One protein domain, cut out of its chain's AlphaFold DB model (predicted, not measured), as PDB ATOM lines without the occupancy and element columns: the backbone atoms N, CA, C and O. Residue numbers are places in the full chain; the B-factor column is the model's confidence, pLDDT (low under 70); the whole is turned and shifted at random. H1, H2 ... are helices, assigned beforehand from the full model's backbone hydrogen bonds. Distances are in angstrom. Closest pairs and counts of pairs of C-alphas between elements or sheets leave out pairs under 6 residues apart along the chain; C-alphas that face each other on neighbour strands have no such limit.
ATOM      1  N   PRO A 271      29.677  60.087  38.537       65.00
ATOM      2  CA  PRO A 271      30.547  60.418  37.401       65.00
ATOM      3  C   PRO A 271      31.889  59.662  37.404       65.00
ATOM      4  O   PRO A 271      32.548  59.553  36.369       65.00
ATOM      5  N   SER A 272      32.279  59.088  38.546       81.50
ATOM      6  CA  SER A 272      33.442  58.211  38.684       81.50
ATOM      7  C   SER A 272      33.323  56.892  37.907       81.50
ATOM      8  O   SER A 272      34.348  56.383  37.452       81.50
ATOM      9  N   THR A 273      32.119  56.343  37.704       79.75
ATOM     10  CA  THR A 273      31.943  55.089  36.950       79.75
ATOM     11  C   THR A 273      32.215  55.297  35.460       79.75
ATOM     12  O   THR A 273      33.083  54.624  34.901       79.75
ATOM     13  N   CYS A 274      31.580  56.294  34.832       83.38
ATOM     14  CA  CYS A 274      31.839  56.659  33.433       83.38
ATOM     15  C   CYS A 274      33.323  56.978  33.183       83.38
ATOM     16  O   CYS A 274      33.894  56.535  32.184       83.38
ATOM     17  N   ALA A 275      33.970  57.695  34.110       86.69
ATOM     18  CA  ALA A 275      35.392  58.015  34.019       86.69
ATOM     19  C   ALA A 275      36.282  56.756  34.008       86.69
ATOM     20  O   ALA A 275      37.168  56.652  33.159       86.69
ATOM     21  N   ARG A 276      36.012  55.777  34.886       86.56
ATOM     22  CA  ARG A 276      36.758  54.505  34.958       86.56
ATOM     23  C   ARG A 276      36.561  53.635  33.718       86.56
ATOM     24  O   ARG A 276      37.536  53.085  33.212       86.56
ATOM     25  N   VAL A 277      35.337  53.539  33.194       83.69
ATOM     26  CA  VAL A 277      35.056  52.816  31.939       83.69
ATOM     27  C   VAL A 277      35.813  53.461  30.766       83.69
ATOM     28  O   VAL A 277      36.500  52.767  30.015       83.69
ATOM     29  N   ALA A 278      35.791  54.793  30.655       87.50
ATOM     30  CA  ALA A 278      36.522  55.525  29.618       87.50
ATOM     31  C   ALA A 278      38.058  55.491  29.790       87.50
ATOM     32  O   ALA A 278      38.801  55.618  28.817       87.50
ATOM     33  N   GLU A 279      38.579  55.347  31.010       90.44
ATOM     34  CA  GLU A 279      40.007  55.114  31.276       90.44
ATOM     35  C   GLU A 279      40.442  53.691  30.901       90.44
ATOM     36  O   GLU A 279      41.480  53.518  30.257       90.44
ATOM     37  N   LEU A 280      39.621  52.684  31.206       83.31
ATOM     38  CA  LEU A 280      39.855  51.300  30.797       83.31
ATOM     39  C   LEU A 280      39.830  51.154  29.265       83.31
ATOM     40  O   LEU A 280      40.721  50.519  28.703       83.31
ATOM     41  N   ALA A 281      38.888  51.817  28.583       87.25
ATOM     42  CA  ALA A 281      38.836  51.895  27.119       87.25
ATOM     43  C   ALA A 281      40.155  52.421  26.523       87.25
ATOM     44  O   ALA A 281      40.829  51.717  25.768       87.25
ATOM     45  N   ARG A 282      40.581  53.619  26.953       88.38
ATOM     46  CA  ARG A 282      41.837  54.255  26.514       88.38
ATOM     47  C   ARG A 282      43.071  53.414  26.839       88.38
ATOM     48  O   ARG A 282      44.007  53.382  26.047       88.38
ATOM     49  N   SER A 283      43.073  52.703  27.967       86.19
ATOM     50  CA  SER A 283      44.169  51.801  28.350       86.19
ATOM     51  C   SER A 283      44.287  50.601  27.404       86.19
ATOM     52  O   SER A 283      45.391  50.214  27.025       86.19
ATOM     53  N   ILE A 284      43.158  50.028  26.983       81.06
ATOM     54  CA  ILE A 284      43.105  48.885  26.058       81.06
ATOM     55  C   ILE A 284      43.451  49.307  24.621       81.06
ATOM     56  O   ILE A 284      44.076  48.541  23.883       81.06
ATOM     57  N   GLU A 285      43.104  50.531  24.227       84.75
ATOM     58  CA  GLU A 285      43.516  51.126  22.952       84.75
ATOM     59  C   GLU A 285      45.020  51.449  22.921       84.75
ATOM     60  O   GLU A 285      45.704  51.093  21.961       84.75
ATOM     61  N   ALA A 286      45.565  52.028  23.998       80.00
ATOM     62  CA  ALA A 286      47.001  52.276  24.156       80.00
ATOM     63  C   ALA A 286      47.844  50.984  24.133       80.00
ATOM     64  O   ALA A 286      48.953  50.980  23.605       80.00
ATOM     65  N   LEU A 287      47.322  49.871  24.663       76.31
ATOM     66  CA  LEU A 287      47.985  48.562  24.601       76.31
ATOM     67  C   LEU A 287      47.988  47.953  23.188       76.31
ATOM     68  O   LEU A 287      48.972  47.320  22.815       76.31
ATOM     69  N   GLN A 288      46.929  48.160  22.399       75.75
ATOM     70  CA  GLN A 288      46.854  47.703  20.999       75.75
ATOM     71  C   GLN A 288      47.651  48.594  20.033       75.75
ATOM     72  O   GLN A 288      48.068  48.127  18.978       75.75
ATOM     73  N   THR A 289      47.861  49.869  20.371       75.81
ATOM     74  CA  THR A 289      48.624  50.832  19.554       75.81
ATOM     75  C   THR A 289      50.081  50.999  20.000       75.81
ATOM     76  O   THR A 289      50.836  51.746  19.375       75.81
ATOM     77  N   GLY A 290      50.498  50.314  21.069       79.25
ATOM     78  CA  GLY A 290      51.847  50.412  21.620       79.25
ATOM     79  C   GLY A 290      52.921  49.792  20.709       79.25
ATOM     80  O   GLY A 290      52.654  48.806  20.026       79.25
ATOM     81  N   PRO A 291      54.164  50.312  20.723       64.75
ATOM     82  CA  PRO A 291      55.232  49.876  19.814       64.75
ATOM     83  C   PRO A 291      55.705  48.428  20.037       64.75
ATOM     84  O   PRO A 291      56.329  47.853  19.150       64.75
ATOM     85  N   ASP A 292      55.399  47.836  21.196       60.03
ATOM     86  CA  ASP A 292      55.681  46.430  21.514       60.03
ATOM     87  C   ASP A 292      54.572  45.462  21.034       60.03
ATOM     88  O   ASP A 292      54.706  44.244  21.184       60.03
ATOM     89  N   ARG A 312      38.202  46.761  13.162       74.81
ATOM     90  CA  ARG A 312      39.226  46.819  14.213       74.81
ATOM     91  C   ARG A 312      38.537  46.634  15.558       74.81
ATOM     92  O   ARG A 312      37.742  47.486  15.943       74.81
ATOM     93  N   VAL A 313      38.869  45.573  16.291       78.25
ATOM     94  CA  VAL A 313      38.322  45.356  17.641       78.25
ATOM     95  C   VAL A 313      38.663  46.499  18.606       78.25
ATOM     96  O   VAL A 313      37.815  46.845  19.419       78.25
ATOM     97  N   ALA A 314      39.802  47.183  18.435       78.50
ATOM     98  CA  ALA A 314      40.086  48.458  19.106       78.50
ATOM     99  C   ALA A 314      38.930  49.472  18.986       78.50
ATOM    100  O   ALA A 314      38.484  50.012  19.991       78.50
ATOM    101  N   ALA A 315      38.393  49.672  17.776       80.88
ATOM    102  CA  ALA A 315      37.310  50.623  17.520       80.88
ATOM    103  C   ALA A 315      35.938  50.128  18.013       80.88
ATOM    104  O   ALA A 315      35.079  50.947  18.302       80.88
ATOM    105  N   LEU A 316      35.736  48.809  18.129       80.81
ATOM    106  CA  LEU A 316      34.534  48.236  18.750       80.81
ATOM    107  C   LEU A 316      34.557  48.393  20.279       80.81
ATOM    108  O   LEU A 316      33.514  48.617  20.886       80.81
ATOM    109  N   ILE A 317      35.737  48.274  20.894       84.69
ATOM    110  CA  ILE A 317      35.929  48.489  22.331       84.69
ATOM    111  C   ILE A 317      35.765  49.982  22.635       84.69
ATOM    112  O   ILE A 317      34.836  50.348  23.343       84.69
ATOM    113  N   SER A 318      36.580  50.847  22.022       86.50
ATOM    114  CA  SER A 318      36.553  52.304  22.226       86.50
ATOM    115  C   SER A 318      35.342  53.031  21.613       86.50
ATOM    116  O   SER A 318      35.344  54.261  21.567       86.50
ATOM    117  N   ASP A 319      34.310  52.324  21.135       87.81
ATOM    118  CA  ASP A 319      33.100  52.960  20.606       87.81
ATOM    119  C   ASP A 319      32.411  53.781  21.720       87.81
ATOM    120  O   ASP A 319      32.049  53.212  22.760       87.81
ATOM    121  N   PRO A 320      32.185  55.098  21.534       82.25
ATOM    122  CA  PRO A 320      31.517  55.933  22.527       82.25
ATOM    123  C   PRO A 320      30.146  55.407  22.969       82.25
ATOM    124  O   PRO A 320      29.754  55.652  24.107       82.25
ATOM    125  N   GLN A 321      29.426  54.664  22.121       81.81
ATOM    126  CA  GLN A 321      28.149  54.045  22.482       81.81
ATOM    127  C   GLN A 321      28.335  52.871  23.449       81.81
ATOM    128  O   GLN A 321      27.571  52.753  24.404       81.81
ATOM    129  N   ASN A 322      29.374  52.048  23.269       79.19
ATOM    130  CA  ASN A 322      29.680  50.935  24.175       79.19
ATOM    131  C   ASN A 322      30.241  51.442  25.514       79.19
ATOM    132  O   ASN A 322      29.837  50.964  26.575       79.19
ATOM    133  N   VAL A 323      31.098  52.469  25.474       84.44
ATOM    134  CA  VAL A 323      31.600  53.174  26.666       84.44
ATOM    135  C   VAL A 323      30.452  53.833  27.444       84.44
ATOM    136  O   VAL A 323      30.390  53.694  28.664       84.44
ATOM    137  N   ALA A 324      29.514  54.504  26.765       80.44
ATOM    138  CA  ALA A 324      28.356  55.125  27.410       80.44
ATOM    139  C   ALA A 324      27.335  54.098  27.930       80.44
ATOM    140  O   ALA A 324      26.787  54.291  29.014       80.44
ATOM    141  N   ALA A 325      27.099  52.998  27.209       80.31
ATOM    142  CA  ALA A 325      26.187  51.938  27.640       80.31
ATOM    143  C   ALA A 325      26.680  51.241  28.918       80.31
ATOM    144  O   ALA A 325      25.896  51.046  29.844       80.31
ATOM    145  N   ALA A 326      27.979  50.930  29.003       80.94
ATOM    146  CA  ALA A 326      28.580  50.430  30.238       80.94
ATOM    147  C   ALA A 326      28.644  51.513  31.329       80.94
ATOM    148  O   ALA A 326      28.367  51.229  32.488       80.94
ATOM    149  N   GLY A 327      28.941  52.766  30.968       83.31
ATOM    150  CA  GLY A 327      28.905  53.905  31.891       83.31
ATOM    151  C   GLY A 327      27.526  54.158  32.516       83.31
ATOM    152  O   GLY A 327      27.461  54.659  33.630       83.31
ATOM    153  N   GLY A 328      26.438  53.767  31.845       80.88
ATOM    154  CA  GLY A 328      25.067  53.806  32.366       80.88
ATOM    155  C   GLY A 328      24.697  52.669  33.331       80.88
ATOM    156  O   GLY A 328      23.536  52.571  33.718       80.88
ATOM    157  N   MET A 329      25.644  51.801  33.702       85.06
ATOM    158  CA  MET A 329      25.469  50.774  34.732       85.06
ATOM    159  C   MET A 329      26.022  51.272  36.078       85.06
ATOM    160  O   MET A 329      27.032  51.970  36.126       85.06
ATOM    161  N   ASP A 330      25.391  50.898  37.193       82.25
ATOM    162  CA  ASP A 330      25.787  51.401  38.512       82.25
ATOM    163  C   ASP A 330      27.060  50.738  39.078       82.25
ATOM    164  O   ASP A 330      27.200  49.512  39.125       82.25
ATOM    165  N   GLY A 331      27.962  51.569  39.616       83.94
ATOM    166  CA  GLY A 331      29.075  51.140  40.471       83.94
ATOM    167  C   GLY A 331      30.176  50.339  39.765       83.94
ATOM    168  O   GLY A 331      30.524  50.604  38.617       83.94
ATOM    169  N   GLU A 332      30.776  49.383  40.484       76.94
ATOM    170  CA  GLU A 332      31.896  48.560  39.985       76.94
ATOM    171  C   GLU A 332      31.462  47.573  38.890       76.94
ATOM    172  O   GLU A 332      32.238  47.288  37.980       76.94
ATOM    173  N   ALA A 333      30.202  47.122  38.916       69.69
ATOM    174  CA  ALA A 333      29.660  46.156  37.957       69.69
ATOM    175  C   ALA A 333      29.732  46.646  36.498       69.69
ATOM    176  O   ALA A 333      29.870  45.835  35.585       69.69
ATOM    177  N   ALA A 334      29.696  47.964  36.281       80.69
ATOM    178  CA  ALA A 334      29.954  48.602  34.990       80.69
ATOM    179  C   ALA A 334      31.369  48.328  34.455       80.69
ATOM    180  O   ALA A 334      31.561  48.015  33.280       80.69
ATOM    181  N   VAL A 335      32.367  48.449  35.335       82.31
ATOM    182  CA  VAL A 335      33.787  48.287  35.007       82.31
ATOM    183  C   VAL A 335      34.091  46.814  34.743       82.31
ATOM    184  O   VAL A 335      34.742  46.509  33.747       82.31
ATOM    185  N   ASP A 336      33.551  45.907  35.561       76.12
ATOM    186  CA  ASP A 336      33.702  44.459  35.375       76.12
ATOM    187  C   ASP A 336      33.015  43.961  34.092       76.12
ATOM    188  O   ASP A 336      33.610  43.202  33.322       76.12
ATOM    189  N   ALA A 337      31.788  44.420  33.810       75.00
ATOM    190  CA  ALA A 337      31.069  44.069  32.584       75.00
ATOM    191  C   ALA A 337      31.806  44.560  31.326       75.00
ATOM    192  O   ALA A 337      31.944  43.815  30.353       75.00
ATOM    193  N   TYR A 338      32.334  45.786  31.357       88.81
ATOM    194  CA  TYR A 338      33.114  46.344  30.253       88.81
ATOM    195  C   TYR A 338      34.482  45.659  30.088       88.81
ATOM    196  O   TYR A 338      34.912  45.397  28.963       88.81
ATOM    197  N   ALA A 339      35.148  45.294  31.191       79.00
ATOM    198  CA  ALA A 339      36.391  44.522  31.168       79.00
ATOM    199  C   ALA A 339      36.193  43.127  30.552       79.00
ATOM    200  O   ALA A 339      37.027  42.685  29.754       79.00
ATOM    201  N   ALA A 340      35.085  42.449  30.876       75.19
ATOM    202  CA  ALA A 340      34.714  41.172  30.270       75.19
ATOM    203  C   ALA A 340      34.486  41.320  28.756       75.19
ATOM    204  O   ALA A 340      35.188  40.679  27.974       75.19
ATOM    205  N   PHE A 341      33.612  42.250  28.346       88.00
ATOM    206  CA  PHE A 341      33.335  42.565  26.938       88.00
ATOM    207  C   PHE A 341      34.615  42.834  26.129       88.00
ATOM    208  O   PHE A 341      34.826  42.239  25.068       88.00
ATOM    209  N   ALA A 342      35.507  43.688  26.638       81.94
ATOM    210  CA  ALA A 342      36.743  44.031  25.942       81.94
ATOM    211  C   ALA A 342      37.726  42.845  25.858       81.94
ATOM    212  O   ALA A 342      38.383  42.653  24.832       81.94
ATOM    213  N   THR A 343      37.786  42.003  26.897       74.12
ATOM    214  CA  THR A 343      38.584  40.764  26.901       74.12
ATOM    215  C   THR A 343      38.075  39.762  25.859       74.12
ATOM    216  O   THR A 343      38.867  39.125  25.167       74.12
ATOM    217  N   GLU A 344      36.758  39.638  25.705       76.06
ATOM    218  CA  GLU A 344      36.123  38.713  24.761       76.06
ATOM    219  C   GLU A 344      36.237  39.187  23.312       76.06
ATOM    220  O   GLU A 344      36.524  38.383  22.422       76.06
ATOM    221  N   ALA A 345      36.107  40.494  23.071       77.75
ATOM    222  CA  ALA A 345      36.376  41.088  21.767       77.75
ATOM    223  C   ALA A 345      37.843  40.860  21.345       77.75
ATOM    224  O   ALA A 345      38.102  40.453  20.211       77.75
ATOM    225  N   LEU A 346      38.805  41.023  22.266       77.56
ATOM    226  CA  LEU A 346      40.224  40.702  22.037       77.56
ATOM    227  C   LEU A 346      40.472  39.201  21.805       77.56
ATOM    228  O   LEU A 346      41.282  38.833  20.948       77.56
ATOM    229  N   LEU A 347      39.768  38.318  22.519       69.00
ATOM    230  CA  LEU A 347      39.837  36.873  22.289       69.00
ATOM    231  C   LEU A 347      39.335  36.520  20.881       69.00
ATOM    232  O   LEU A 347      39.990  35.764  20.165       69.00
ATOM    233  N   LEU A 348      38.209  37.102  20.458       71.25
ATOM    234  CA  LEU A 348      37.651  36.911  19.120       71.25
ATOM    235  C   LEU A 348      38.595  37.442  18.031       71.25
ATOM    236  O   LEU A 348      38.830  36.741  17.051       71.25
ATOM    237  N   GLN A 349      39.189  38.625  18.226       79.12
ATOM    238  CA  GLN A 349      40.230  39.172  17.345       79.12
ATOM    239  C   GLN A 349      41.392  38.177  17.191       79.12
ATOM    240  O   GLN A 349      41.766  37.830  16.074       79.12
ATOM    241  N   THR A 350      41.875  37.622  18.308       67.19
ATOM    242  CA  THR A 350      42.957  36.619  18.341       67.19
ATOM    243  C   THR A 350      42.586  35.304  17.638       67.19
ATOM    244  O   THR A 350      43.464  34.609  17.125       67.19
ATOM    245  N   LEU A 351      41.302  34.933  17.610       57.34
ATOM    246  CA  LEU A 351      40.811  33.760  16.879       57.34
ATOM    247  C   LEU A 351      40.687  34.032  15.373       57.34
ATOM    248  O   LEU A 351      41.046  33.169  14.577       57.34
ATOM    249  N   LEU A 352      40.233  35.226  14.979       68.38
ATOM    250  CA  LEU A 352      40.120  35.634  13.574       68.38
ATOM    251  C   LEU A 352      41.501  35.817  12.918       68.38
ATOM    252  O   LEU A 352      41.733  35.288  11.832       68.38
ATOM    253  N   ASP A 353      42.447  36.469  13.602       66.81
ATOM    254  CA  ASP A 353      43.822  36.676  13.107       66.81
ATOM    255  C   ASP A 353      44.624  35.367  12.975       66.81
ATOM    256  O   ASP A 353      45.666  35.335  12.323       66.81
TER     257      ASP A 353
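This is residues 271 to 292 and 312 to 353 of the 847 residues of an uncharacterized protein of Raphidocelis subcapitata (UniProt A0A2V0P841). Two long helices, H4 and H1, run side by side the same way, and two short helices, H2 and H3, follow one another along one side of the pair, each packing on both long ones. Seen end on, H1, H4 and the row of H2 and H3 make a triangle. The printed part has 64 residues with four named helices, in the order H1, H2, H3, H4, and no named strand; the class is all helix. The whole is compact, with a radius of gyration of the C-alphas of 11.6 A, and elongated, spanning 35 by 22 by 17 A.

H4, residues 332 to 352, and H1, residues 271 to 289, are both hubs, touching three helices each. They touch through residues 332 to 339 of H4 and 273 to 280 of H1 alone, at a shallow tilt of 20 degrees, the same way; their closest C-alphas, of Val 335 and Val 277, are 5.6 A apart. H3, residues 320 to 327, forms a helical hairpin with H4, opposite ways at a steep tilt of 43 degrees; the closest C-alphas, of Ala 326 and Ala 334, are 5.3 A apart. H3 also touches H1, opposite ways at a steep tilt of 48 degrees, with the C-alphas of Gly 327 and Cys 274 closest at 4.3 A. Helix packing is mostly crossed, but only just: 1 of these 3 pairs is at a shallow tilt. H2, residues 313 to 317, touches H4, where the closest C-alphas, of Ile 317 and Ala 342, are 5.8 A apart. It touches H1 at Ala 314 and Glu 285, closest C-alphas 5.8 A. In H1, H2, H3 and H4 every O i to N i+4 pair is within hydrogen-bond range.

H4 measures 30.5 A from C-alpha 332 at (31.896, 48.560, 39.985) to C-alpha 352 at (40.120, 35.634, 13.574). H1 measures 27.2 A and begins at C-alpha 271, (30.547, 60.418, 37.401). H3 measures 9.9 A and H2 6.1 A.

The C-alphas farthest apart, of Pro 271 and Asp 353, are 36.5 A apart. Residues 293 to 311 are not printed, and C-alphas 292 and 312 are 18.0 A apart across the cut. The links H2 to H3 and H3 to H4 are tight. Mean pLDDT of the printed part is 79.1; residues 271, 291 to 292, 333, 347 and 350 to 353 are under 70.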